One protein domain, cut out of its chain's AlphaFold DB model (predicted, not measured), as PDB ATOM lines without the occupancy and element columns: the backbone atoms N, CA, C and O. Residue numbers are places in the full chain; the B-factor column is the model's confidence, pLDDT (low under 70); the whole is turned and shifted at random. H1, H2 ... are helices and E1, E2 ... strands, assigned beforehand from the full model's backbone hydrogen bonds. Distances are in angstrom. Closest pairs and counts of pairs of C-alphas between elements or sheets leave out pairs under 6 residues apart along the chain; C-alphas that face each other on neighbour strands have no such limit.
ATOM      1  N   THR A  25     263.247 157.718 228.045       83.62
ATOM      2  CA  THR A  25     264.403 158.465 228.544       83.62
ATOM      3  C   THR A  25     265.155 157.652 229.597       83.62
ATOM      4  O   THR A  25     264.598 156.770 230.250       83.62
ATOM      5  N   GLY A  26     266.448 157.944 229.752       88.25
ATOM      6  CA  GLY A  26     267.333 157.211 230.657       88.25
ATOM      7  C   GLY A  26     267.822 155.874 230.092       88.25
ATOM      8  O   GLY A  26     267.404 155.415 229.031       88.25
ATOM      9  N   LEU A  27     268.766 155.258 230.803       92.69
ATOM     10  CA  LEU A  27     269.306 153.942 230.470       92.69
ATOM     11  C   LEU A  27     269.322 153.088 231.737       92.69
ATOM     12  O   LEU A  27     269.601 153.585 232.828       92.69
ATOM     13  N   CYS A  28     269.076 151.792 231.589       93.69
ATOM     14  CA  CYS A  28     269.277 150.821 232.654       93.69
ATOM     15  C   CYS A  28     270.058 149.619 232.125       93.69
ATOM     16  O   CYS A  28     270.041 149.322 230.927       93.69
ATOM     17  N   ARG A  29     270.749 148.921 233.024       93.69
ATOM     18  CA  ARG A  29     271.403 147.646 232.732       93.69
ATOM     19  C   ARG A  29     270.964 146.604 233.737       93.69
ATOM     20  O   ARG A  29     270.860 146.899 234.923       93.69
ATOM     21  N   ARG A  30     270.758 145.380 233.265       94.44
ATOM     22  CA  ARG A  30     270.533 144.244 234.152       94.44
ATOM     23  C   ARG A  30     271.843 143.879 234.851       94.44
ATOM     24  O   ARG A  30     272.894 143.844 234.207       94.44
ATOM     25  N   THR A  31     271.792 143.629 236.149       91.19
ATOM     26  CA  THR A  31     272.946 143.232 236.964       91.19
ATOM     27  C   THR A  31     273.079 141.702 237.033       91.19
ATOM     28  O   THR A  31     272.129 140.990 236.691       91.19
ATOM     29  N   PRO A  32     274.257 141.156 237.410       90.94
ATOM     30  CA  PRO A  32     274.488 139.705 237.435       90.94
ATOM     31  C   PRO A  32     273.549 138.916 238.360       90.94
ATOM     32  O   PRO A  32     273.237 137.763 238.076       90.94
ATOM     33  N   ASP A  33     273.073 139.539 239.435       88.75
ATOM     34  CA  ASP A  33     272.078 139.004 240.375       88.75
ATOM     35  C   ASP A  33     270.629 139.095 239.853       88.75
ATOM     36  O   ASP A  33     269.692 138.611 240.487       88.75
ATOM     37  N   GLY A  34     270.436 139.664 238.661       89.31
ATOM     38  CA  GLY A  34     269.154 139.745 237.978       89.31
ATOM     39  C   GLY A  34     268.334 140.998 238.279       89.31
ATOM     40  O   GLY A  34     267.237 141.088 237.716       89.31
ATOM     41  N   ASP A  35     268.846 141.926 239.095       92.19
ATOM     42  CA  ASP A  35     268.276 143.264 239.332       92.19
ATOM     43  C   ASP A  35     268.639 144.233 238.184       92.19
ATOM     44  O   ASP A  35     269.081 143.818 237.102       92.19
ATOM     45  N   PHE A  36     268.412 145.530 238.386       94.44
ATOM     46  CA  PHE A  36     268.735 146.592 237.453       94.44
ATOM     47  C   PHE A  36     269.498 147.726 238.139       94.44
ATOM     48  O   PHE A  36     269.166 148.174 239.234       94.44
ATOM     49  N   ALA A  37     270.485 148.246 237.417       95.50
ATOM     50  CA  ALA A  37     271.137 149.503 237.731       95.50
ATOM     51  C   ALA A  37     270.701 150.577 236.728       95.50
ATOM     52  O   ALA A  37     270.700 150.347 235.513       95.50
ATOM     53  N   LEU A  38     270.354 151.754 237.236       96.00
ATOM     54  CA  LEU A  38     270.026 152.942 236.459       96.00
ATOM     55  C   LEU A  38     271.308 153.711 236.141       96.00
ATOM     56  O   LEU A  38     272.106 153.991 237.036       96.00
ATOM     57  N   ARG A  39     271.498 154.089 234.875       97.31
ATOM     58  CA  ARG A  39     272.572 155.001 234.481       97.31
ATOM     59  C   ARG A  39     272.108 156.429 234.713       97.31
ATOM     60  O   ARG A  39     271.222 156.917 234.009       97.31
ATOM     61  N   LEU A  40     272.727 157.094 235.676       97.69
ATOM     62  CA  LEU A  40     272.354 158.439 236.097       97.69
ATOM     63  C   LEU A  40     273.583 159.338 236.176       97.69
ATOM     64  O   LEU A  40     274.721 158.875 236.183       97.69
ATOM     65  N   TYR A  41     273.348 160.640 236.232       97.44
ATOM     66  CA  TYR A  41     274.386 161.648 236.131       97.44
ATOM     67  C   TYR A  41     274.281 162.656 237.268       97.44
ATOM     68  O   TYR A  41     273.191 163.090 237.640       97.44
ATOM     69  N   HIS A  42     275.438 163.035 237.800       96.81
ATOM     70  CA  HIS A  42     275.593 164.150 238.720       96.81
ATOM     71  C   HIS A  42     276.214 165.337 237.974       96.81
ATOM     72  O   HIS A  42     277.303 165.209 237.402       96.81
ATOM     73  N   HIS A  43     275.526 166.481 237.996       95.31
ATOM     74  CA  HIS A  43     275.951 167.715 237.327       95.31
ATOM     75  C   HIS A  43     276.522 168.718 238.322       95.31
ATOM     76  O   HIS A  43     275.867 169.141 239.279       95.31
ATOM     77  N   THR A  44     277.751 169.150 238.075       93.38
ATOM     78  CA  THR A  44     278.488 170.024 238.985       93.38
ATOM     79  C   THR A  44     279.492 170.898 238.231       93.38
ATOM     80  O   THR A  44     279.573 170.869 237.002       93.38
ATOM     81  N   ASN A  45     280.249 171.714 238.960       93.00
ATOM     82  CA  ASN A  45     281.322 172.517 238.382       93.00
ATOM     83  C   ASN A  45     282.619 171.695 238.239       93.00
ATOM     84  O   ASN A  45     282.788 170.626 238.830       93.00
ATOM     85  N   ARG A  46     283.581 172.199 237.455       94.06
ATOM     86  CA  ARG A  46     284.837 171.475 237.171       94.06
ATOM     87  C   ARG A  46     285.660 171.169 238.426       94.06
ATOM     88  O   ARG A  46     286.235 170.087 238.511       94.06
ATOM     89  N   ALA A  47     285.710 172.096 239.383       94.62
ATOM     90  CA  ALA A  47     286.492 171.936 240.609       94.62
ATOM     91  C   ALA A  47     285.912 170.835 241.511       94.62
ATOM     92  O   ALA A  47     286.640 169.954 241.969       94.62
ATOM     93  N   ALA A  48     284.592 170.831 241.701       94.56
ATOM     94  CA  ALA A  48     283.884 169.788 242.428       94.56
ATOM     95  C   ALA A  48     284.036 168.427 241.736       94.56
ATOM     96  O   ALA A  48     284.378 167.448 242.394       94.56
ATOM     97  N   ALA A  49     283.897 168.365 240.407       96.00
ATOM     98  CA  ALA A  49     284.094 167.121 239.668       96.00
ATOM     99  C   ALA A  49     285.523 166.565 239.808       96.00
ATOM    100  O   ALA A  49     285.706 165.353 239.934       96.00
ATOM    101  N   ALA A  50     286.542 167.431 239.801       96.25
ATOM    102  CA  ALA A  50     287.925 167.028 240.049       96.25
ATOM    103  C   ALA A  50     288.114 166.487 241.476       96.25
ATOM    104  O   ALA A  50     288.753 165.452 241.657       96.25
ATOM    105  N   ASN A  51     287.510 167.134 242.478       97.00
ATOM    106  CA  ASN A  51     287.552 166.665 243.863       97.00
ATOM    107  C   ASN A  51     286.856 165.315 244.050       97.00
ATOM    108  O   ASN A  51     287.429 164.439 244.694       97.00
ATOM    109  N   ILE A  52     285.681 165.118 243.450       96.75
ATOM    110  CA  ILE A  52     284.945 163.847 243.504       96.75
ATOM    111  C   ILE A  52     285.799 162.718 242.917       96.75
ATOM    112  O   ILE A  52     286.002 161.700 243.566       96.75
ATOM    113  N   ARG A  53     286.394 162.920 241.732       96.12
ATOM    114  CA  ARG A  53     287.271 161.913 241.100       96.12
ATOM    115  C   ARG A  53     288.542 161.625 241.901       96.12
ATOM    116  O   ARG A  53     289.044 160.512 241.856       96.12
ATOM    117  N   ARG A  54     289.086 162.625 242.602       97.12
ATOM    118  CA  ARG A  54     290.290 162.469 243.432       97.12
ATOM    119  C   ARG A  54     290.004 161.723 244.733       97.12
ATOM    120  O   ARG A  54     290.860 160.988 245.208       97.12
ATOM    121  N   THR A  55     288.849 161.980 245.339       96.81
ATOM    122  CA  THR A  55     288.486 161.441 246.658       96.81
ATOM    123  C   THR A  55     287.696 160.144 246.575       96.81
ATOM    124  O   THR A  55     287.680 159.406 247.549       96.81
ATOM    125  N   ASN A  56     287.073 159.855 245.427       97.12
ATOM    126  CA  ASN A  56     286.059 158.810 245.279       97.12
ATOM    127  C   ASN A  56     284.892 158.979 246.265       97.12
ATOM    128  O   ASN A  56     284.274 158.007 246.690       97.12
ATOM    129  N   GLU A  57     284.578 160.227 246.613       95.94
ATOM    130  CA  GLU A  57     283.474 160.576 247.498       95.94
ATOM    131  C   GLU A  57     282.533 161.553 246.793       95.94
ATOM    132  O   GLU A  57     282.957 162.590 246.272       95.94
ATOM    133  N   LEU A  58     281.236 161.258 246.836       96.12
ATOM    134  CA  LEU A  58     280.177 162.202 246.511       96.12
ATOM    135  C   LEU A  58     279.480 162.623 247.806       96.12
ATOM    136  O   LEU A  58     278.929 161.802 248.539       96.12
ATOM    137  N   TRP A  59     279.527 163.915 248.109       94.12
ATOM    138  CA  TRP A  59     278.948 164.447 249.338       94.12
ATOM    139  C   TRP A  59     277.437 164.600 249.180       94.12
ATOM    140  O   TRP A  59     276.962 165.130 248.172       94.12
ATOM    141  N   SER A  60     276.691 164.123 250.174       94.81
ATOM    142  CA  SER A  60     275.243 164.294 250.226       94.81
ATOM    143  C   SER A  60     274.875 165.744 250.552       94.81
ATOM    144  O   SER A  60     275.649 166.496 251.148       94.81
ATOM    145  N   SER A  61     273.686 166.152 250.124       94.38
ATOM    146  CA  SER A  61     273.152 167.499 250.298       94.38
ATOM    147  C   SER A  61     271.954 167.469 251.237       94.38
ATOM    148  O   SER A  61     271.015 166.714 250.999       94.38
ATOM    149  N   GLN A  62     271.955 168.318 252.261       95.56
ATOM    150  CA  GLN A  62     270.817 168.479 253.174       95.56
ATOM    151  C   GLN A  62     269.670 169.290 252.569       95.56
ATOM    152  O   GLN A  62     268.608 169.374 253.168       95.56
ATOM    153  N   TRP A  63     269.852 169.889 251.396       95.38
ATOM    154  CA  TRP A  63     268.786 170.656 250.767       95.38
ATOM    155  C   TRP A  63     267.566 169.788 250.432       95.38
ATOM    156  O   TRP A  63     267.729 168.651 249.975       95.38
ATOM    157  N   ASN A  64     266.370 170.348 250.623       95.19
ATOM    158  CA  ASN A  64     265.096 169.771 250.192       95.19
ATOM    159  C   ASN A  64     264.987 169.703 248.657       95.19
ATOM    160  O   ASN A  64     265.869 170.177 247.935       95.19
ATOM    161  N   LEU A  65     263.896 169.127 248.142       95.56
ATOM    162  CA  LEU A  65     263.695 168.957 246.695       95.56
ATOM    163  C   LEU A  65     263.805 170.272 245.898       95.56
ATOM    164  O   LEU A  65     264.363 170.268 244.803       95.56
ATOM    165  N   ALA A  66     263.305 171.387 246.441       95.25
ATOM    166  CA  ALA A  66     263.408 172.706 245.815       95.25
ATOM    167  C   ALA A  66     264.821 173.303 245.863       95.25
ATOM    168  O   ALA A  66     265.112 174.259 245.147       95.25
ATOM    169  N   GLY A  67     265.692 172.787 246.729       94.38
ATOM    170  CA  GLY A  67     267.017 173.343 246.955       94.38
ATOM    171  C   GLY A  67     267.012 174.671 247.719       94.38
ATOM    172  O   GLY A  67     267.925 175.475 247.537       94.38
ATOM    173  N   THR A  68     265.977 174.935 248.524       93.56
ATOM    174  CA  THR A  68     265.760 176.236 249.188       93.56
ATOM    175  C   THR A  68     265.864 176.183 250.708       93.56
ATOM    176  O   THR A  68     266.076 177.226 251.330       93.56
ATOM    177  N   ARG A  69     265.742 174.998 251.319       93.69
ATOM    178  CA  ARG A  69     265.811 174.793 252.776       93.69
ATOM    179  C   ARG A  69     266.613 173.548 253.138       93.69
ATOM    180  O   ARG A  69     266.625 172.587 252.374       93.69
ATOM    181  N   ASN A  70     267.268 173.573 254.297       94.81
ATOM    182  CA  ASN A  70     268.057 172.450 254.804       94.81
ATOM    183  C   ASN A  70     267.222 171.535 255.700       94.81
ATOM    184  O   ASN A  70     266.542 172.001 256.614       94.81
ATOM    185  N   LEU A  71     267.354 170.234 255.464       95.19
ATOM    186  CA  LEU A  71     266.764 169.153 256.233       95.19
ATOM    187  C   LEU A  71     267.766 168.646 257.276       95.19
ATOM    188  O   LEU A  71     268.927 168.368 256.965       95.19
ATOM    189  N   LEU A  72     267.321 168.506 258.523       94.94
ATOM    190  CA  LEU A  72     268.183 168.118 259.640       94.94
ATOM    191  C   LEU A  72     268.388 166.611 259.749       94.94
ATOM    192  O   LEU A  72     269.465 166.182 260.151       94.94
ATOM    193  N   ASN A  73     267.381 165.809 259.397       95.75
ATOM    194  CA  ASN A  73     267.357 164.363 259.640       95.75
ATOM    195  C   ASN A  73     267.580 163.501 258.384       95.75
ATOM    196  O   ASN A  73     267.567 162.269 258.461       95.75
ATOM    197  N   VAL A  74     267.827 164.121 257.228       97.00
ATOM    198  CA  VAL A  74     268.165 163.429 255.977       97.00
ATOM    199  C   VAL A  74     269.081 164.288 255.107       97.00
ATOM    200  O   VAL A  74     268.994 165.513 255.104       97.00
ATOM    201  N   ALA A  75     269.948 163.635 254.344       97.62
ATOM    202  CA  ALA A  75     270.666 164.231 253.230       97.62
ATOM    203  C   ALA A  75     270.487 163.362 251.979       97.62
ATOM    204  O   ALA A  75     270.161 162.179 252.065       97.62
ATOM    205  N   TYR A  76     270.694 163.946 250.803       97.62
ATOM    206  CA  TYR A  76     270.439 163.288 249.530       97.62
ATOM    207  C   TYR A  76     271.637 163.362 248.586       97.62
ATOM    208  O   TYR A  76     272.243 164.419 248.393       97.62
ATOM    209  N   GLY A  77     271.945 162.238 247.942       97.44
ATOM    210  CA  GLY A  77     272.640 162.240 246.657       97.44
ATOM    211  C   GLY A  77     271.638 162.538 245.545       97.44
ATOM    212  O   GLY A  77     270.645 161.822 245.422       97.44
ATOM    213  N   TYR A  78     271.887 163.584 244.756       96.56
ATOM    214  CA  TYR A  78     271.018 164.008 243.656       96.56
ATOM    215  C   TYR A  78     271.597 163.596 242.304       96.56
ATOM    216  O   TYR A  78     272.740 163.941 241.971       96.56
ATOM    217  N   PHE A  79     270.777 162.900 241.521       97.50
ATOM    218  CA  PHE A  79     271.114 162.393 240.200       97.50
ATOM    219  C   PHE A  79     269.979 162.643 239.207       97.50
ATOM    220  O   PHE A  79     268.831 162.866 239.587       97.50
ATOM    221  N   THR A  80     270.297 162.569 237.918       97.19
ATOM    222  CA  THR A  80     269.325 162.732 236.834       97.19
ATOM    223  C   THR A  80     269.664 161.832 235.642       97.19
ATOM    224  O   THR A  80     270.845 161.553 235.421       97.19
ATOM    225  N   PRO A  81     268.686 161.364 234.844       96.19
ATOM    226  CA  PRO A  81     268.965 160.680 233.581       96.19
ATOM    227  C   PRO A  81     269.505 161.624 232.492       96.19
ATOM    228  O   PRO A  81     269.988 161.149 231.462       96.19
ATOM    229  N   LEU A  82     269.442 162.948 232.690       94.88
ATOM    230  CA  LEU A  82     269.958 163.922 231.730       94.88
ATOM    231  C   LEU A  82     271.481 163.817 231.628       94.88
ATOM    232  O   LEU A  82     272.198 164.043 232.599       94.88
ATOM    233  N   THR A  83     271.994 163.514 230.435       94.06
ATOM    234  CA  THR A  83     273.444 163.401 230.204       94.06
ATOM    235  C   THR A  83     274.153 164.754 230.233       94.06
ATOM    236  O   THR A  83     275.340 164.821 230.548       94.06
ATOM    237  N   ASN A  84     273.428 165.832 229.925       92.25
ATOM    238  CA  ASN A  84     273.902 167.214 229.892       92.25
ATOM    239  C   ASN A  84     272.747 168.157 230.261       92.25
ATOM    240  O   ASN A  84     271.588 167.823 230.017       92.25
ATOM    241  N   ILE A  85     273.074 169.336 230.790       92.69
ATOM    242  CA  ILE A  85     272.128 170.436 231.003       92.69
ATOM    243  C   ILE A  85     272.443 171.508 229.959       92.69
ATOM    244  O   ILE A  85     273.415 172.247 230.105       92.69
ATOM    245  N   ASN A  86     271.657 171.572 228.885       91.56
ATOM    246  CA  ASN A  86     271.988 172.426 227.738       91.56
ATOM    247  C   ASN A  86     271.251 173.766 227.760       91.56
ATOM    248  O   ASN A  86     271.696 174.732 227.145       91.56
ATOM    249  N   ASN A  87     270.097 173.816 228.417       93.12
ATOM    250  CA  ASN A  87     269.201 174.962 228.381       93.12
ATOM    251  C   ASN A  87     268.401 175.085 229.688       93.12
ATOM    252  O   ASN A  87     268.471 174.234 230.573       93.12
ATOM    253  N   GLU A  88     267.627 176.162 229.789       93.88
ATOM    254  CA  GLU A  88     266.772 176.449 230.943       93.88
ATOM    255  C   GLU A  88     265.713 175.362 231.186       93.88
ATOM    256  O   GLU A  88     265.397 175.048 232.329       93.88
ATOM    257  N   GLN A  89     265.187 174.739 230.129       93.69
ATOM    258  CA  GLN A  89     264.203 173.669 230.280       93.69
ATOM    259  C   GLN A  89     264.814 172.432 230.950       93.69
ATOM    260  O   GLN A  89     264.159 171.806 231.782       93.69
ATOM    261  N   ASP A  90     266.075 172.109 230.648       94.44
ATOM    262  CA  ASP A  90     266.813 171.041 231.330       94.44
ATOM    263  C   ASP A  90     267.027 171.353 232.818       94.44
ATOM    264  O   ASP A  90     266.888 170.453 233.642       94.44
ATOM    265  N   LEU A  91     267.296 172.615 233.183       94.00
ATOM    266  CA  LEU A  91     267.373 173.031 234.592       94.00
ATOM    267  C   LEU A  91     266.032 172.827 235.308       94.00
ATOM    268  O   LEU A  91     265.989 172.231 236.385       94.00
ATOM    269  N   ARG A  92     264.928 173.255 234.687       94.62
ATOM    270  CA  ARG A  92     263.586 173.163 235.287       94.62
ATOM    271  C   ARG A  92     263.148 171.721 235.524       94.62
ATOM    272  O   ARG A  92     262.536 171.430 236.550       94.62
ATOM    273  N   ARG A  93     263.530 170.802 234.632       94.12
ATOM    274  CA  ARG A  93     263.294 169.351 234.773       94.12
ATOM    275  C   ARG A  93     263.941 168.748 236.021       94.12
ATOM    276  O   ARG A  93     263.459 167.736 236.523       94.12
ATOM    277  N   ILE A  94     264.989 169.384 236.547       94.56
ATOM    278  CA  ILE A  94     265.692 168.963 237.764       94.56
ATOM    279  C   ILE A  94     265.511 169.938 238.937       94.56
ATOM    280  O   ILE A  94     266.393 170.040 239.788       94.56
ATOM    281  N   ALA A  95     264.376 170.646 238.982       94.50
ATOM    282  CA  ALA A  95     264.031 171.588 240.051       94.50
ATOM    283  C   ALA A  95     265.066 172.712 240.248       94.50
ATOM    284  O   ALA A  95     265.371 173.109 241.369       94.50
ATOM    285  N   MET A  96     265.619 173.233 239.150       94.88
ATOM    286  CA  MET A  96     266.499 174.402 239.152       94.88
ATOM    287  C   MET A  96     266.011 175.435 238.140       94.88
ATOM    288  O   MET A  96     265.329 175.100 237.173       94.88
ATOM    289  N   SER A  97     266.398 176.693 238.326       95.31
ATOM    290  CA  SER A  97     266.166 177.729 237.319       95.31
ATOM    291  C   SER A  97     267.180 178.863 237.430       95.31
ATOM    292  O   SER A  97     267.692 179.127 238.519       95.31
ATOM    293  N   SER A  98     267.474 179.542 236.321       92.94
ATOM    294  CA  SER A  98     268.338 180.732 236.326       92.94
ATOM    295  C   SER A  98     267.690 181.959 236.967       92.94
ATOM    296  O   SER A  98     268.400 182.780 237.553       92.94
ATOM    297  N   ASP A  99     266.359 182.058 236.923       94.06
ATOM    298  CA  ASP A  99     265.587 183.137 237.547       94.06
ATOM    299  C   ASP A  99     265.070 182.789 238.954       94.06
ATOM    300  O   ASP A  99     264.465 183.644 239.593       94.06
ATOM    301  N   GLU A 100     265.394 181.592 239.462       95.69
ATOM    302  CA  GLU A 100     264.945 181.018 240.744       95.69
ATOM    303  C   GLU A 100     263.485 180.570 240.798       95.69
ATOM    304  O   GLU A 100     263.041 180.187 241.878       95.69
ATOM    305  N   PHE A 101     262.739 180.559 239.688       96.44
ATOM    306  CA  PHE A 101     261.320 180.216 239.724       96.44
ATOM    307  C   PHE A 101     260.910 179.160 238.692       96.44
ATOM    308  O   PHE A 101     261.296 179.166 237.524       96.44
ATOM    309  N   ILE A 102     260.037 178.253 239.128       95.25
ATOM    310  CA  ILE A 102     259.290 177.346 238.253       95.25
ATOM    311  C   ILE A 102     257.809 177.630 238.456       95.25
ATOM    312  O   ILE A 102     257.344 177.780 239.584       95.25
ATOM    313  N   ASN A 103     257.063 177.725 237.357       95.88
ATOM    314  CA  ASN A 103     255.643 178.031 237.415       95.88
ATOM    315  C   ASN A 103     254.809 176.764 237.236       95.88
ATOM    316  O   ASN A 103     255.052 175.985 236.315       95.88
ATOM    317  N   PHE A 104     253.800 176.613 238.086       95.94
ATOM    318  CA  PHE A 104     252.821 175.533 238.038       95.94
ATOM    319  C   PHE A 104     251.417 176.112 237.917       95.94
ATOM    320  O   PHE A 104     251.159 177.237 238.351       95.94
ATOM    321  N   GLN A 105     250.501 175.335 237.347       95.75
ATOM    322  CA  GLN A 105     249.095 175.702 237.218       95.75
ATOM    323  C   GLN A 105     248.232 174.688 237.960       95.75
ATOM    324  O   GLN A 105     248.519 173.492 237.949       95.75
ATOM    325  N   THR A 106     247.198 175.175 238.644       96.69
ATOM    326  CA  THR A 106     246.275 174.307 239.383       96.69
ATOM    327  C   THR A 106     245.399 173.509 238.432       96.69
ATOM    328  O   THR A 106     244.788 174.107 237.553       96.69
ATOM    329  N   THR A 107     245.213 172.216 238.688       94.00
ATOM    330  CA  THR A 107     244.207 171.408 237.986       94.00
ATOM    331  C   THR A 107     242.831 171.711 238.577       94.00
ATOM    332  O   THR A 107     242.504 171.250 239.668       94.00
ATOM    333  N   SER A 108     242.017 172.529 237.901       90.19
ATOM    334  CA  SER A 108     240.709 172.942 238.438       90.19
ATOM    335  C   SER A 108     239.655 173.173 237.355       90.19
ATOM    336  O   SER A 108     239.981 173.436 236.205       90.19
ATOM    337  N   SER A 109     238.376 173.160 237.739       86.38
ATOM    338  CA  SER A 109     237.253 173.537 236.862       86.38
ATOM    339  C   SER A 109     237.039 175.052 236.739       86.38
ATOM    340  O   SER A 109     236.053 175.493 236.142       86.38
ATOM    341  N   SER A 110     237.928 175.863 237.318       85.50
ATOM    342  CA  SER A 110     237.810 177.321 237.291       85.50
ATOM    343  C   SER A 110     238.033 177.861 235.879       85.50
ATOM    344  O   SER A 110     238.872 177.363 235.137       85.50
ATOM    345  N   THR A 111     237.355 178.956 235.527       82.00
ATOM    346  CA  THR A 111     237.560 179.648 234.237       82.00
ATOM    347  C   THR A 111     238.976 180.199 234.065       82.00
ATOM    348  O   THR A 111     239.413 180.446 232.943       82.00
ATOM    349  N   ARG A 112     239.696 180.402 235.174       87.25
ATOM    350  CA  ARG A 112     241.113 180.750 235.200       87.25
ATOM    351  C   ARG A 112     241.805 179.975 236.310       87.25
ATOM    352  O   ARG A 112     241.472 180.143 237.482       87.25
ATOM    353  N   GLU A 113     242.779 179.165 235.928       91.06
ATOM    354  CA  GLU A 113     243.626 178.443 236.871       91.06
ATOM    355  C   GLU A 113     244.513 179.416 237.648       91.06
ATOM    356  O   GLU A 113     244.974 180.442 237.127       91.06
ATOM    357  N   LYS A 114     244.748 179.089 238.919       95.69
ATOM    358  CA  LYS A 114     245.725 179.814 239.723       95.69
ATOM    359  C   LYS A 114     247.117 179.351 239.305       95.69
ATOM    360  O   LYS A 114     247.319 178.189 238.954       95.69
ATOM    361  N   VAL A 115     248.070 180.274 239.352       96.56
ATOM    362  CA  VAL A 115     249.468 180.006 239.015       96.56
ATOM    363  C   VAL A 115     250.294 180.105 240.287       96.56
ATOM    364  O   VAL A 115     250.249 181.129 240.970       96.56
ATOM    365  N   LEU A 116     251.040 179.050 240.594       97.31
ATOM    366  CA  LEU A 116     252.081 179.066 241.613       97.31
ATOM    367  C   LEU A 116     253.396 179.451 240.939       97.31
ATOM    368  O   LEU A 116     253.801 178.786 239.990       97.31
ATOM    369  N   SER A 117     254.075 180.474 241.451       97.06
ATOM    370  CA  SER A 117     255.480 180.731 241.124       97.06
ATOM    371  C   SER A 117     256.335 180.204 242.269       97.06
ATOM    372  O   SER A 117     256.441 180.827 243.326       97.06
ATOM    373  N   LEU A 118     256.855 178.994 242.096       96.25
ATOM    374  CA  LEU A 118     257.586 178.272 243.124       96.25
ATOM    375  C   LEU A 118     259.063 178.651 243.069       96.25
ATOM    376  O   LEU A 118     259.703 178.496 242.030       96.25
ATOM    377  N   LYS A 119     259.615 179.079 244.206       96.81
ATOM    378  CA  LYS A 119     261.049 179.331 244.329       96.81
ATOM    379  C   LYS A 119     261.833 178.017 244.353       96.81
ATOM    380  O   LYS A 119     261.536 177.136 245.158       96.81
ATOM    381  N   VAL A 120     262.870 177.926 243.531       96.25
ATOM    382  CA  VAL A 120     263.793 176.789 243.449       96.25
ATOM    383  C   VAL A 120     265.249 177.254 243.468       96.25
ATOM    384  O   VAL A 120     265.543 178.448 243.396       96.25
ATOM    385  N   TYR A 121     266.180 176.308 243.560       92.50
ATOM    386  CA  TYR A 121     267.611 176.580 243.531       92.50
ATOM    387  C   TYR A 121     268.020 177.343 242.267       92.50
ATOM    388  O   TYR A 121     267.743 176.915 241.138       92.50
ATOM    389  N   ARG A 122     268.763 178.441 242.463       91.19
ATOM    390  CA  ARG A 122     269.357 179.207 241.368       91.19
ATOM    391  C   ARG A 122     270.438 178.384 240.672       91.19
ATOM    392  O   ARG A 122     271.536 178.210 241.198       91.19
ATOM    393  N   GLY A 123     270.143 177.894 239.477       86.00
ATOM    394  CA  GLY A 123     271.084 177.160 238.636       86.00
ATOM    395  C   GLY A 123     271.446 177.947 237.383       86.00
ATOM    396  O   GLY A 123     270.615 178.654 236.834       86.00
ATOM    397  N   SER A 124     272.671 177.786 236.891       84.50
ATOM    398  CA  SER A 124     273.051 178.257 235.558       84.50
ATOM    399  C   SER A 124     273.580 177.098 234.725       84.50
ATOM    400  O   SER A 124     274.325 176.245 235.221       84.50
ATOM    401  N   THR A 125     273.246 177.094 233.435       82.06
ATOM    402  CA  THR A 125     273.816 176.160 232.456       82.06
ATOM    403  C   THR A 125     275.332 176.348 232.315       82.06
ATOM    404  O   THR A 125     276.044 175.399 231.997       82.06
ATOM    405  N   THR A 126     275.855 177.537 232.636       82.25
ATOM    406  CA  THR A 126     277.297 177.839 232.610       82.25
ATOM    407  C   THR A 126     278.073 177.261 233.790       82.25
ATOM    408  O   THR A 126     279.290 177.107 233.702       82.25
ATOM    409  N   ASP A 127     277.386 176.919 234.881       80.25
ATOM    410  CA  ASP A 127     278.028 176.509 236.137       80.25
ATOM    411  C   ASP A 127     277.991 174.982 236.327       80.25
ATOM    412  O   ASP A 127     278.755 174.415 237.112       80.25
ATOM    413  N   ARG A 128     277.143 174.297 235.550       82.19
ATOM    414  CA  ARG A 128     276.937 172.839 235.533       82.19
ATOM    415  C   ARG A 128     277.653 172.169 234.352       82.19
ATOM    416  O   ARG A 128     277.098 171.326 233.660       82.19
ATOM    417  N   VAL A 129     278.901 172.562 234.106       86.31
ATOM    418  CA  VAL A 129     279.676 172.152 232.914       86.31
ATOM    419  C   VAL A 129     280.411 170.818 233.057       86.31
ATOM    420  O   VAL A 129     281.098 170.394 232.127       86.31
ATOM    421  N   ALA A 130     280.355 170.182 234.228       93.12
ATOM    422  CA  ALA A 130     280.974 168.887 234.460       93.12
ATOM    423  C   ALA A 130     279.926 167.848 234.863       93.12
ATOM    424  O   ALA A 130     279.216 168.008 235.856       93.12
ATOM    425  N   THR A 131     279.921 166.740 234.128       95.38
ATOM    426  CA  THR A 131     279.042 165.599 234.370       95.38
ATOM    427  C   THR A 131     279.858 164.396 234.834       95.38
ATOM    428  O   THR A 131     280.920 164.094 234.276       95.38
ATOM    429  N   ILE A 132     279.362 163.680 235.841       96.81
ATOM    430  CA  ILE A 132     279.892 162.375 236.255       96.81
ATOM    431  C   ILE A 132     278.748 161.364 236.207       96.81
ATOM    432  O   ILE A 132     277.690 161.610 236.777       96.81
ATOM    433  N   GLY A 133     278.945 160.259 235.488       96.75
ATOM    434  CA  GLY A 133     277.925 159.229 235.311       96.75
ATOM    435  C   GLY A 133     278.150 158.027 236.220       96.75
ATOM    436  O   GLY A 133     279.253 157.476 236.242       96.75
ATOM    437  N   PHE A 134     277.085 157.588 236.878       97.25
ATOM    438  CA  PHE A 134     277.063 156.490 237.831       97.25
ATOM    439  C   PHE A 134     276.030 155.432 237.449       97.25
ATOM    440  O   PHE A 134     275.025 155.731 236.803       97.25
ATOM    441  N   ASP A 135     276.280 154.201 237.875       96.06
ATOM    442  CA  ASP A 135     275.333 153.099 237.822       96.06
ATOM    443  C   ASP A 135     274.781 152.891 239.233       96.06
ATOM    444  O   ASP A 135     275.501 152.484 240.146       96.06
ATOM    445  N   LEU A 136     273.507 153.217 239.416       96.00
ATOM    446  CA  LEU A 136     272.851 153.202 240.714       96.00
ATOM    447  C   LEU A 136     271.878 152.028 240.798       96.00
ATOM    448  O   LEU A 136     271.002 151.900 239.947       96.00
ATOM    449  N   GLN A 137     272.017 151.182 241.816       94.44
ATOM    450  CA  GLN A 137     271.098 150.062 242.030       94.44
ATOM    451  C   GLN A 137     269.684 150.580 242.321       94.44
ATOM    452  O   GLN A 137     269.517 151.487 243.138       94.44
ATOM    453  N   CYS A 138     268.658 149.988 241.703       92.81
ATOM    454  CA  CYS A 138     267.262 150.354 241.979       92.81
ATOM    455  C   CYS A 138     266.949 150.281 243.479       92.81
ATOM    456  O   CYS A 138     266.302 151.169 244.028       92.81
ATOM    457  N   ALA A 139     267.513 149.275 244.152       92.00
ATOM    458  CA  ALA A 139     267.339 149.027 245.571       92.00
ATOM    459  C   ALA A 139     267.799 150.160 246.497       92.00
ATOM    460  O   ALA A 139     267.458 150.076 247.672       92.00
ATOM    461  N   VAL A 140     268.569 151.167 246.042       94.12
ATOM    462  CA  VAL A 140     269.022 152.314 246.865       94.12
ATOM    463  C   VAL A 140     268.239 153.613 246.612       94.12
ATOM    464  O   VAL A 140     268.309 154.530 247.431       94.12
ATOM    465  N   VAL A 141     267.458 153.679 245.533       95.06
ATOM    466  CA  VAL A 141     266.713 154.878 245.120       95.06
ATOM    467  C   VAL A 141     265.598 155.199 246.118       95.06
ATOM    468  O   VAL A 141     264.861 154.319 246.554       95.06
ATOM    469  N   ALA A 142     265.484 156.469 246.504       95.25
ATOM    470  CA  ALA A 142     264.368 156.956 247.303       95.25
ATOM    471  C   ALA A 142     263.129 157.168 246.412       95.25
ATOM    472  O   ALA A 142     263.277 157.647 245.285       95.25
ATOM    473  N   PRO A 143     261.916 156.866 246.905       94.25
ATOM    474  CA  PRO A 143     260.694 157.040 246.131       94.25
ATOM    475  C   PRO A 143     260.442 158.520 245.794       94.25
ATOM    476  O   PRO A 143     260.748 159.423 246.582       94.25
ATOM    477  N   ASN A 144     259.885 158.765 244.607       95.44
ATOM    478  CA  ASN A 144     259.475 160.097 244.171       95.44
ATOM    479  C   ASN A 144     258.178 160.532 244.861       95.44
ATOM    480  O   ASN A 144     257.314 159.715 245.170       95.44
ATOM    481  N   HIS A 145     258.039 161.843 245.046       97.56
ATOM    482  CA  HIS A 145     256.781 162.452 245.470       97.56
ATOM    483  C   HIS A 145     255.731 162.367 244.365       97.56
ATOM    484  O   HIS A 145     256.053 162.115 243.200       97.56
ATOM    485  N   LEU A 146     254.475 162.583 244.739       98.12
ATOM    486  CA  LEU A 146     253.332 162.468 243.848       98.12
ATOM    487  C   LEU A 146     252.530 163.763 243.821       98.12
ATOM    488  O   LEU A 146     252.407 164.462 244.824       98.12
ATOM    489  N   TYR A 147     251.929 164.032 242.674       98.19
ATOM    490  CA  TYR A 147     250.803 164.938 242.551       98.19
ATOM    491  C   TYR A 147     249.518 164.136 242.413       98.19
ATOM    492  O   TYR A 147     249.481 163.141 241.691       98.19
ATOM    493  N   PHE A 148     248.466 164.586 243.088       97.94
ATOM    494  CA  PHE A 148     247.093 164.184 242.836       97.94
ATOM    495  C   PHE A 148     246.413 165.243 241.971       97.94
ATOM    496  O   PHE A 148     246.337 166.421 242.330       97.94
ATOM    497  N   HIS A 149     245.905 164.813 240.823       97.62
ATOM    498  CA  HIS A 149     245.082 165.624 239.941       97.62
ATOM    499  C   HIS A 149     243.618 165.283 240.201       97.62
ATOM    500  O   HIS A 149     243.218 164.145 239.935       97.62
ATOM    501  N   PRO A 150     242.811 166.220 240.736       96.38
ATOM    502  CA  PRO A 150     241.404 165.963 240.997       96.38
ATOM    503  C   PRO A 150     240.624 165.797 239.691       96.38
ATOM    504  O   PRO A 150     241.056 166.201 238.611       96.38
ATOM    505  N   ASN A 151     239.429 165.217 239.798       96.06
ATOM    506  CA  ASN A 151     238.516 165.136 238.665       96.06
ATOM    507  C   ASN A 151     238.077 166.550 238.248       96.06
ATOM    508  O   ASN A 151     237.550 167.312 239.064       96.06
ATOM    509  N   VAL A 152     238.274 166.881 236.971       92.44
ATOM    510  CA  VAL A 152     237.875 168.160 236.382       92.44
ATOM    511  C   VAL A 152     237.094 167.904 235.097       92.44
ATOM    512  O   VAL A 152     237.638 167.450 234.088       92.44
ATOM    513  N   GLY A 153     235.803 168.241 235.115       88.50
ATOM    514  CA  GLY A 153     234.915 168.063 233.969       88.50
ATOM    515  C   GLY A 153     234.748 166.585 233.610       88.50
ATOM    516  O   GLY A 153     234.139 165.828 234.358       88.50
ATOM    517  N   THR A 154     235.264 166.187 232.446       90.88
ATOM    518  CA  THR A 154     235.252 164.791 231.973       90.88
ATOM    519  C   THR A 154     236.572 164.060 232.213       90.88
ATOM    520  O   THR A 154     236.677 162.884 231.866       90.88
ATOM    521  N   ASN A 155     237.590 164.732 232.761       91.31
ATOM    522  CA  ASN A 155     238.898 164.130 232.996       91.31
ATOM    523  C   ASN A 155     238.903 163.412 234.354       91.31
ATOM    524  O   ASN A 155     238.644 164.056 235.376       91.31
ATOM    525  N   PRO A 156     239.182 162.095 234.392       95.12
ATOM    526  CA  PRO A 156     239.256 161.363 235.647       95.12
ATOM    527  C   PRO A 156     240.436 161.851 236.488       95.12
ATOM    528  O   PRO A 156     241.434 162.336 235.956       95.12
ATOM    529  N   ALA A 157     240.325 161.674 237.803       96.62
ATOM    530  CA  ALA A 157     241.438 161.931 238.701       96.62
ATOM    531  C   ALA A 157     242.602 160.969 238.412       96.62
ATOM    532  O   ALA A 157     242.379 159.798 238.086       96.62
ATOM    533  N   TYR A 158     243.835 161.447 238.552       96.31
ATOM    534  CA  TYR A 158     245.038 160.641 238.337       96.31
ATOM    535  C   TYR A 158     246.191 161.106 239.228       96.31
ATOM    536  O   TYR A 158     246.126 162.168 239.845       96.31
ATOM    537  N   TYR A 159     247.245 160.295 239.295       96.81
ATOM    538  CA  TYR A 159     248.480 160.643 239.991       96.81
ATOM    539  C   TYR A 159     249.613 160.869 238.994       96.81
ATOM    540  O   TYR A 159     249.744 160.123 238.022       96.81
ATOM    541  N   GLU A 160     250.446 161.868 239.257       96.75
ATOM    542  CA  GLU A 160     251.652 162.176 238.489       96.75
ATOM    543  C   GLU A 160     252.888 162.037 239.383       96.75
ATOM    544  O   GLU A 160     252.875 162.422 240.551       96.75
ATOM    545  N   VAL A 161     253.973 161.482 238.839       96.38
ATOM    546  CA  VAL A 161     255.268 161.439 239.529       96.38
ATOM    547  C   VAL A 161     255.916 162.815 239.455       96.38
ATOM    548  O   VAL A 161     256.211 163.308 238.369       96.38
ATOM    549  N   VAL A 162     256.207 163.408 240.610       96.88
ATOM    550  CA  VAL A 162     256.874 164.709 240.687       96.88
ATOM    551  C   VAL A 162     258.332 164.560 240.274       96.88
ATOM    552  O   VAL A 162     259.078 163.772 240.867       96.88
ATOM    553  N   GLY A 163     258.744 165.359 239.286       94.19
ATOM    554  CA  GLY A 163     260.131 165.447 238.835       94.19
ATOM    555  C   GLY A 163     260.723 164.072 238.518       94.19
ATOM    556  O   GLY A 163     261.672 163.670 239.190       94.19
ATOM    557  N   PRO A 164     260.207 163.339 237.511       92.44
ATOM    558  CA  PRO A 164     260.636 161.965 237.212       92.44
ATOM    559  C   PRO A 164     262.123 161.853 236.835       92.44
ATOM    560  O   PRO A 164     262.679 160.761 236.758       92.44
ATOM    561  N   GLU A 165     262.784 162.987 236.607       95.38
ATOM    562  CA  GLU A 165     264.199 163.094 236.256       95.38
ATOM    563  C   GLU A 165     265.073 163.562 237.422       95.38
ATOM    564  O   GLU A 165     266.271 163.791 237.242       95.38
ATOM    565  N   ILE A 166     264.491 163.674 238.617       96.75
ATOM    566  CA  ILE A 166     265.191 163.881 239.878       96.75
ATOM    567  C   ILE A 166     265.189 162.548 240.615       96.75
ATOM    568  O   ILE A 166     264.188 162.127 241.195       96.75
ATOM    569  N   VAL A 167     266.336 161.880 240.597       97.31
ATOM    570  CA  VAL A 167     266.544 160.624 241.314       97.31
ATOM    571  C   VAL A 167     267.363 160.927 242.559       97.31
ATOM    572  O   VAL A 167     268.469 161.468 242.473       97.31
ATOM    573  N   ARG A 168     266.818 160.585 243.727       97.31
ATOM    574  CA  ARG A 168     267.454 160.840 245.022       97.31
ATOM    575  C   ARG A 168     267.897 159.543 245.674       97.31
ATOM    576  O   ARG A 168     267.205 158.532 245.595       97.31
ATOM    577  N   VAL A 169     269.009 159.599 246.393       97.81
ATOM    578  CA  VAL A 169     269.408 158.561 247.349       97.81
ATOM    579  C   VAL A 169     269.457 159.182 248.729       97.81
ATOM    580  O   VAL A 169     270.297 160.043 248.978       97.81
ATOM    581  N   GLY A 170     268.525 158.783 249.593       97.50
ATOM    582  CA  GLY A 170     268.451 159.274 250.966       97.50
ATOM    583  C   GLY A 170     269.493 158.607 251.849       97.50
ATOM    584  O   GLY A 170     269.595 157.382 251.884       97.50
ATOM    585  N   VAL A 171     270.248 159.416 252.581       97.94
ATOM    586  CA  VAL A 171     271.231 158.974 253.569       97.94
ATOM    587  C   VAL A 171     271.105 159.786 254.856       97.94
ATOM    588  O   VAL A 171     270.461 160.840 254.892       97.94
ATOM    589  N   ARG A 172     271.709 159.299 255.939       97.19
ATOM    590  CA  ARG A 172     271.857 160.065 257.175       97.19
ATOM    591  C   ARG A 172     272.648 161.353 256.905       97.19
ATOM    592  O   ARG A 172     273.543 161.356 256.056       97.19
ATOM    593  N   PRO A 173     272.358 162.443 257.630       95.88
ATOM    594  CA  PRO A 173     273.169 163.652 257.584       95.88
ATOM    595  C   PRO A 173     274.664 163.349 257.725       95.88
ATOM    596  O   PRO A 173     275.056 162.477 258.500       95.88
ATOM    597  N   SER A 174     275.491 164.066 256.961       92.94
ATOM    598  CA  SER A 174     276.955 163.904 256.906       92.94
ATOM    599  C   SER A 174     277.477 162.595 256.297       92.94
ATOM    600  O   SER A 174     278.682 162.504 256.051       92.94
ATOM    601  N   ALA A 175     276.618 161.616 255.991       95.62
ATOM    602  CA  ALA A 175     277.032 160.423 255.262       95.62
ATOM    603  C   ALA A 175     277.446 160.780 253.827       95.62
ATOM    604  O   ALA A 175     276.881 161.676 253.184       95.62
ATOM    605  N   LYS A 176     278.443 160.062 253.314       93.69
ATOM    606  CA  LYS A 176     278.963 160.232 251.955       93.69
ATOM    607  C   LYS A 176     278.590 159.028 251.105       93.69
ATOM    608  O   LYS A 176     278.457 157.918 251.609       93.69
ATOM    609  N   LEU A 177     278.457 159.257 249.806       96.56
ATOM    610  CA  LEU A 177     278.272 158.211 248.813       96.56
ATOM    611  C   LEU A 177     279.661 157.845 248.276       96.56
ATOM    612  O   LEU A 177     280.336 158.694 247.685       96.56
ATOM    613  N   LEU A 178     280.108 156.614 248.516       96.81
ATOM    614  CA  LEU A 178     281.422 156.142 248.083       96.81
ATOM    615  C   LEU A 178     281.369 155.719 246.616       96.81
ATOM    616  O   LEU A 178     280.371 155.174 246.146       96.81
ATOM    617  N   ILE A 179     282.442 155.988 245.877       96.81
ATOM    618  CA  ILE A 179     282.528 155.700 244.445       96.81
ATOM    619  C   ILE A 179     283.472 154.522 244.224       96.81
ATOM    620  O   ILE A 179     284.661 154.592 244.532       96.81
ATOM    621  N   SER A 180     282.943 153.464 243.615       94.31
ATOM    622  CA  SER A 180     283.680 152.252 243.255       94.31
ATOM    623  C   SER A 180     283.510 151.987 241.759       94.31
ATOM    624  O   SER A 180     282.499 151.452 241.288       94.31
ATOM    625  N   GLY A 181     284.478 152.461 240.969       92.94
ATOM    626  CA  GLY A 181     284.364 152.492 239.510       92.94
ATOM    627  C   GLY A 181     283.234 153.422 239.056       92.94
ATOM    628  O   GLY A 181     283.298 154.629 239.280       92.94
ATOM    629  N   SER A 182     282.206 152.872 238.401       93.44
ATOM    630  CA  SER A 182     280.980 153.604 238.054       93.44
ATOM    631  C   SER A 182     279.872 153.466 239.096       93.44
ATOM    632  O   SER A 182     278.838 154.107 238.939       93.44
ATOM    633  N   ASN A 183     280.039 152.644 240.131       94.31
ATOM    634  CA  ASN A 183     278.981 152.389 241.101       94.31
ATOM    635  C   ASN A 183     279.034 153.391 242.257       94.31
ATOM    636  O   ASN A 183     280.101 153.888 242.626       94.31
ATOM    637  N   ILE A 184     277.862 153.628 242.839       95.12
ATOM    638  CA  ILE A 184     277.712 154.277 244.137       95.12
ATOM    639  C   ILE A 184     277.499 153.193 245.191       95.12
ATOM    640  O   ILE A 184     276.568 152.394 245.083       95.12
ATOM    641  N   GLU A 185     278.345 153.204 246.213       94.06
ATOM    642  CA  GLU A 185     278.254 152.350 247.390       94.06
ATOM    643  C   GLU A 185     277.839 153.194 248.597       94.06
ATOM    644  O   GLU A 185     278.318 154.313 248.808       94.06
ATOM    645  N   ILE A 186     276.889 152.668 249.367       94.06
ATOM    646  CA  ILE A 186     276.323 153.317 250.548       94.06
ATOM    647  C   ILE A 186     276.295 152.278 251.652       94.06
ATOM    648  O   ILE A 186     275.771 151.177 251.460       94.06
ATOM    649  N   GLU A 187     276.821 152.642 252.814       91.94
ATOM    650  CA  GLU A 187     276.720 151.803 253.996       91.94
ATOM    651  C   GLU A 187     275.252 151.607 254.370       91.94
ATOM    652  O   GLU A 187     274.480 152.561 254.485       91.94
ATOM    653  N   LYS A 188     274.845 150.355 254.599       91.12
ATOM    654  CA  LYS A 188     273.441 150.028 254.900       91.12
ATOM    655  C   LYS A 188     272.913 150.791 256.121       91.12
ATOM    656  O   LYS A 188     271.739 151.140 256.163       91.12
ATOM    657  N   ALA A 189     273.779 151.064 257.098       93.94
ATOM    658  CA  ALA A 189     273.437 151.835 258.290       93.94
ATOM    659  C   ALA A 189     273.145 153.319 257.993       93.94
ATOM    660  O   ALA A 189     272.367 153.941 258.723       93.94
ATOM    661  N   ASP A 190     273.737 153.862 256.926       96.44
ATOM    662  CA  ASP A 190     273.587 155.256 256.516       96.44
ATOM    663  C   ASP A 190     272.414 155.472 255.569       96.44
ATOM    664  O   ASP A 190     271.929 156.595 255.468       96.44
ATOM    665  N   LEU A 191     271.917 154.430 254.900       96.00
ATOM    666  CA  LEU A 191     270.751 154.537 254.031       96.00
ATOM    667  C   LEU A 191     269.522 155.012 254.827       96.00
ATOM    668  O   LEU A 191     269.144 154.429 255.846       96.00
ATOM    669  N   LYS A 192     268.872 156.074 254.342       95.69
ATOM    670  CA  LYS A 192     267.707 156.697 254.977       95.69
ATOM    671  C   LYS A 192     266.520 156.695 254.024       95.69
ATOM    672  O   LYS A 192     266.606 157.177 252.894       95.69
ATOM    673  N   ARG A 193     265.386 156.193 254.509       92.19
ATOM    674  CA  ARG A 193     264.102 156.201 253.804       92.19
ATOM    675  C   ARG A 193     262.992 156.656 254.722       92.19
ATOM    676  O   ARG A 193     263.044 156.414 255.925       92.19
ATOM    677  N   PHE A 194     261.997 157.283 254.118       93.94
ATOM    678  CA  PHE A 194     260.740 157.598 254.767       93.94
ATOM    679  C   PHE A 194     259.692 156.579 254.325       93.94
ATOM    680  O   PHE A 194     259.696 156.141 253.178       93.94
ATOM    681  N   GLU A 195     258.787 156.221 255.231       93.00
ATOM    682  CA  GLU A 195     257.665 155.306 254.962       93.00
ATOM    683  C   GLU A 195     256.471 156.037 254.328       93.00
ATOM    684  O   GLU A 195     255.321 155.633 254.464       93.00
ATOM    685  N   TYR A 196     256.743 157.159 253.670       94.62
ATOM    686  CA  TYR A 196     255.775 157.979 252.964       94.62
ATOM    687  C   TYR A 196     256.483 158.780 251.874       94.62
ATOM    688  O   TYR A 196     257.696 159.024 251.921       94.62
ATOM    689  N   VAL A 197     255.686 159.246 250.927       96.38
ATOM    690  CA  VAL A 197     256.049 160.307 249.992       96.38
ATOM    691  C   VAL A 197     255.140 161.500 250.220       96.38
ATOM    692  O   VAL A 197     254.058 161.361 250.790       96.38
ATOM    693  N   ILE A 198     255.571 162.677 249.783       97.50
ATOM    694  CA  ILE A 198     254.674 163.824 249.751       97.50
ATOM    695  C   ILE A 198     253.677 163.626 248.615       97.50
ATOM    696  O   ILE A 198     254.061 163.212 247.519       97.50
ATOM    697  N   LEU A 199     252.411 163.916 248.889       97.69
ATOM    698  CA  LEU A 199     251.332 163.887 247.919       97.69
ATOM    699  C   LEU A 199     250.737 165.286 247.819       97.69
ATOM    700  O   LEU A 199     250.095 165.703 248.759       97.69
ATOM    701  N   GLY A 200     250.922 165.998 246.716       97.81
ATOM    702  CA  GLY A 200     250.340 167.330 246.549       97.81
ATOM    703  C   GLY A 200     248.994 167.318 245.823       97.81
ATOM    704  O   GLY A 200     248.934 166.830 244.693       97.81
ATOM    705  N   ASP A 201     247.931 167.888 246.399       97.38
ATOM    706  CA  ASP A 201     246.674 168.140 245.672       97.38
ATOM    707  C   ASP A 201     246.800 169.360 244.743       97.38
ATOM    708  O   ASP A 201     246.726 170.525 245.151       97.38
ATOM    709  N   THR A 202     246.935 169.083 243.448       97.38
ATOM    710  CA  THR A 202     247.102 170.103 242.404       97.38
ATOM    711  C   THR A 202     245.875 170.990 242.188       97.38
ATOM    712  O   THR A 202     245.963 171.978 241.457       97.38
ATOM    713  N   GLY A 203     244.737 170.698 242.826       96.19
ATOM    714  CA  GLY A 203     243.591 171.607 242.886       96.19
ATOM    715  C   GLY A 203     243.866 172.880 243.694       96.19
ATOM    716  O   GLY A 203     243.127 173.863 243.579       96.19
ATOM    717  N   THR A 204     244.943 172.898 244.484       95.75
ATOM    718  CA  THR A 204     245.321 174.018 245.350       95.75
ATOM    719  C   THR A 204     246.755 174.484 245.088       95.75
ATOM    720  O   THR A 204     247.584 173.751 244.555       95.75
ATOM    721  N   LEU A 205     247.063 175.735 245.448       96.50
ATOM    722  CA  LEU A 205     248.437 176.249 245.355       96.50
ATOM    723  C   LEU A 205     249.361 175.587 246.388       96.50
ATOM    724  O   LEU A 205     250.523 175.341 246.079       96.50
ATOM    725  N   ASP A 206     248.837 175.279 247.576       96.31
ATOM    726  CA  ASP A 206     249.601 174.628 248.643       96.31
ATOM    727  C   ASP A 206     249.956 173.188 248.258       96.31
ATOM    728  O   ASP A 206     251.117 172.799 248.369       96.31
ATOM    729  N   GLY A 207     249.011 172.441 247.680       96.94
ATOM    730  CA  GLY A 207     249.273 171.099 247.166       96.94
ATOM    731  C   GLY A 207     250.242 171.094 245.979       96.94
ATOM    732  O   GLY A 207     251.109 170.229 245.906       96.94
ATOM    733  N   LEU A 208     250.217 172.107 245.099       96.88
ATOM    734  CA  LEU A 208     251.277 172.283 244.089       96.88
ATOM    735  C   LEU A 208     252.660 172.529 244.717       96.88
ATOM    736  O   LEU A 208     253.669 172.070 244.194       96.88
ATOM    737  N   ALA A 209     252.738 173.257 245.829       96.94
ATOM    738  CA  ALA A 209     254.009 173.524 246.497       96.94
ATOM    739  C   ALA A 209     254.493 172.344 247.358       96.94
ATOM    740  O   ALA A 209     255.697 172.211 247.589       96.94
ATOM    741  N   ALA A 210     253.581 171.486 247.828       97.06
ATOM    742  CA  ALA A 210     253.847 170.484 248.854       97.06
ATOM    743  C   ALA A 210     255.065 169.588 248.556       97.06
ATOM    744  O   ALA A 210     255.930 169.493 249.428       97.06
ATOM    745  N   PRO A 211     255.232 168.976 247.361       97.00
ATOM    746  CA  PRO A 211     256.402 168.134 247.079       97.00
ATOM    747  C   PRO A 211     257.749 168.857 247.183       97.00
ATOM    748  O   PRO A 211     258.777 168.234 247.447       97.00
ATOM    749  N   TYR A 212     257.748 170.168 246.956       96.31
ATOM    750  CA  TYR A 212     258.932 171.017 246.975       96.31
ATOM    751  C   TYR A 212     259.213 171.598 248.365       96.31
ATOM    752  O   TYR A 212     260.381 171.794 248.702       96.31
ATOM    753  N   ASN A 213     258.166 171.780 249.173       95.12
ATOM    754  CA  ASN A 213     258.211 172.146 250.591       95.12
ATOM    755  C   ASN A 213     257.958 170.900 251.463       95.12
ATOM    756  O   ASN A 213     257.060 170.867 252.310       95.12
ATOM    757  N   GLU A 214     258.731 169.841 251.209       94.00
ATOM    758  CA  GLU A 214     258.541 168.502 251.786       94.00
ATOM    759  C   GLU A 214     258.657 168.438 253.317       94.00
ATOM    760  O   GLU A 214     258.336 167.420 253.930       94.00
ATOM    761  N   GLU A 215     259.134 169.512 253.929       92.56
ATOM    762  CA  GLU A 215     259.314 169.678 255.363       92.56
ATOM    763  C   GLU A 215     258.152 170.374 256.092       92.56
ATOM    764  O   GLU A 215     258.053 170.263 257.310       92.56
ATOM    765  N   GLU A 216     257.255 171.057 255.377       87.88
ATOM    766  CA  GLU A 216     256.123 171.788 255.982       87.88
ATOM    767  C   GLU A 216     254.767 171.116 255.758       87.88
ATOM    768  O   GLU A 216     253.802 171.381 256.480       87.88
ATOM    769  N   THR A 217     254.669 170.261 254.745       83.81
ATOM    770  CA  THR A 217     253.386 169.702 254.327       83.81
ATOM    771  C   THR A 217     252.931 168.526 255.191       83.81
ATOM    772  O   THR A 217     253.718 167.732 255.709       83.81
ATOM    773  N   LYS A 218     251.608 168.405 255.317       83.00
ATOM    774  CA  LYS A 218     250.926 167.250 255.918       83.00
ATOM    775  C   LYS A 218     250.326 166.322 254.867       83.00
ATOM    776  O   LYS A 218     249.803 165.268 255.220       83.00
ATOM    777  N   GLU A 219     250.375 166.713 253.598       89.94
ATOM    778  CA  GLU A 219     249.821 165.932 252.505       89.94
ATOM    779  C   GLU A 219     250.819 164.831 252.129       89.94
ATOM    780  O   GLU A 219     251.833 165.058 251.466       89.94
ATOM    781  N   VAL A 220     250.573 163.624 252.633       93.56
ATOM    782  CA  VAL A 220     251.461 162.476 252.448       93.56
ATOM    783  C   VAL A 220     250.694 161.266 251.938       93.56
ATOM    784  O   VAL A 220     249.535 161.049 252.291       93.56
ATOM    785  N   ALA A 221     251.372 160.436 251.153       93.69
ATOM    786  CA  ALA A 221     250.940 159.082 250.846       93.69
ATOM    787  C   ALA A 221     251.841 158.101 251.600       93.69
ATOM    788  O   ALA A 221     253.048 158.039 251.348       93.69
ATOM    789  N   ILE A 222     251.261 157.355 252.543       92.88
ATOM    790  CA  ILE A 222     251.975 156.329 253.310       92.88
ATOM    791  C   ILE A 222     252.318 155.163 252.378       92.88
ATOM    792  O   ILE A 222     251.486 154.712 251.592       92.88
ATOM    793  N   LEU A 223     253.556 154.685 252.467       91.75
ATOM    794  CA  LEU A 223     254.044 153.550 251.699       91.75
ATOM    795  C   LEU A 223     253.911 152.270 252.517       91.75
ATOM    796  O   LEU A 223     254.397 152.173 253.647       91.75
ATOM    797  N   GLU A 224     253.289 151.262 251.918       89.69
ATOM    798  CA  GLU A 224     253.154 149.957 252.550       89.69
ATOM    799  C   GLU A 224     254.393 149.096 252.343       89.69
ATOM    800  O   GLU A 224     254.945 149.002 251.245       89.69
ATOM    801  N   LYS A 225     254.808 148.407 253.410       85.94
ATOM    802  CA  LYS A 225     255.903 147.437 253.346       85.94
ATOM    803  C   LYS A 225     255.382 146.105 252.830       85.94
ATOM    804  O   LYS A 225     254.947 145.241 253.595       85.94
ATOM    805  N   LEU A 226     255.436 145.946 251.516       88.25
ATOM    806  CA  LEU A 226     255.108 144.693 250.847       88.25
ATOM    807  C   LEU A 226     256.244 143.680 251.031       88.25
ATOM    808  O   LEU A 226     257.382 144.023 251.348       88.25
ATOM    809  N   ASN A 227     255.942 142.396 250.867       82.06
ATOM    810  CA  ASN A 227     256.952 141.343 250.958       82.06
ATOM    811  C   ASN A 227     256.596 140.162 250.049       82.06
ATOM    812  O   ASN A 227     255.567 140.155 249.381       82.06
ATOM    813  N   ALA A 228     257.444 139.131 250.031       74.50
ATOM    814  CA  ALA A 228     257.255 137.974 249.155       74.50
ATOM    815  C   ALA A 228     255.935 137.205 249.376       74.50
ATOM    816  O   ALA A 228     255.526 136.459 248.494       74.50
TER     817      ALA A 228
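This is residues 25 to 228 of the 258 residues of an uncharacterized protein of Mesorhizobium sp (UniProt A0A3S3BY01). Small sheets make two halves along the longest axis: in one, H3 lies between the strongly twisted sheet E9 E8 E13 E14 and the hairpin E5 and E6; in the other, the sheets E1 E2 E7 and E3 E11 E12 meet at E7 and E12, beside H1. The pair E4 and E10 lies near the middle of the whole. The printed part has 204 residues, with the named elements E1 E2 H1 E3 E4 H2 E5 E6 E7 E8 E9 E10 E11 E12 E13 H3 E14 along the chain; the class is mixed, helices and strands, with 90 residues, under half, in named elements. The four-stranded sheet is mixed and the others antiparallel. The whole is compact, with a radius of gyration of the C-alphas of 17.7 A and spans of 56 by 48 by 33 A.

The largest sheet runs E9, residues 158 to 161, E8, 146 to 149, E13, 196 to 201, and E14, 220 to 222. Within hydrogen-bond range are N 147 and O 160 in the antiparallel hairpin E8 and E9, 2.8 A, N 148 and O 200 between parallel E8 and E13, 2.8 A, and N 197 and O 221 between antiparallel E13 and E14, 2.9 A. H3, residues 205 to 209, is on this sheet at a height of 5.5 A, only just over E13, with 3 of its 5 C-alphas there. In the hairpin E5, residues 101 to 105, and E6, 115 to 119, N 118 and O 102 are 2.8 A apart; the closest C-alphas of E6 and H3, Leu 116 and Leu 205, are 5.9 A apart. Arg 92 of H2, residues 88 to 93, and Ile 102 have the closest C-alphas of H2 and E5, 6.7 A apart. E4, residues 75 to 79, and E10, 167 to 171, are antiparallel, with N 171 and O 75 2.8 A apart. E2, residues 36 to 44, is the inner strand between E1, 27 to 30, and E7, 130 to 137: N 39 and O 27 are 2.8 A apart, N 38 and O 136 2.8 A. The closest C-alphas of E2 and E4, His 42 and Phe 79, are 5.0 A apart. E11, residues 176 to 180, is the inner strand between E3, 57 to 59, and E12, 183 to 185: N 58 and O 177 are 2.8 A apart, N 185 and O 178 2.8 A. Asp 135 and Asn 183, the closest C-alphas of E7 and E12, are 5.0 A apart. H1, residues 46 to 55, is on the sheet E1 E2 E7 at a height of 9.3 A, over E7, and only just stands up from it, rising 41 degrees; it only grazes the sheet E3 E11 E12. In H1, H2 and H3 every O i to N i+4 pair is within hydrogen-bond range.

E1 begins with C-alpha 27 at (269.306, 153.942, 230.470). The longer elements are E2, 25.4 A, E7, 22.6 A, E13, 15.5 A, and H1, 14.3 A. E14 ends with C-alpha 222 at (251.975, 156.329, 253.310).

The C-alphas farthest apart, of Arg 54 and Gly 153, are 56.5 A apart. The printed part has no cut; the one long link, E3 to E4, is residues 60 to 74. No printed residue is under 70 in pLDDT.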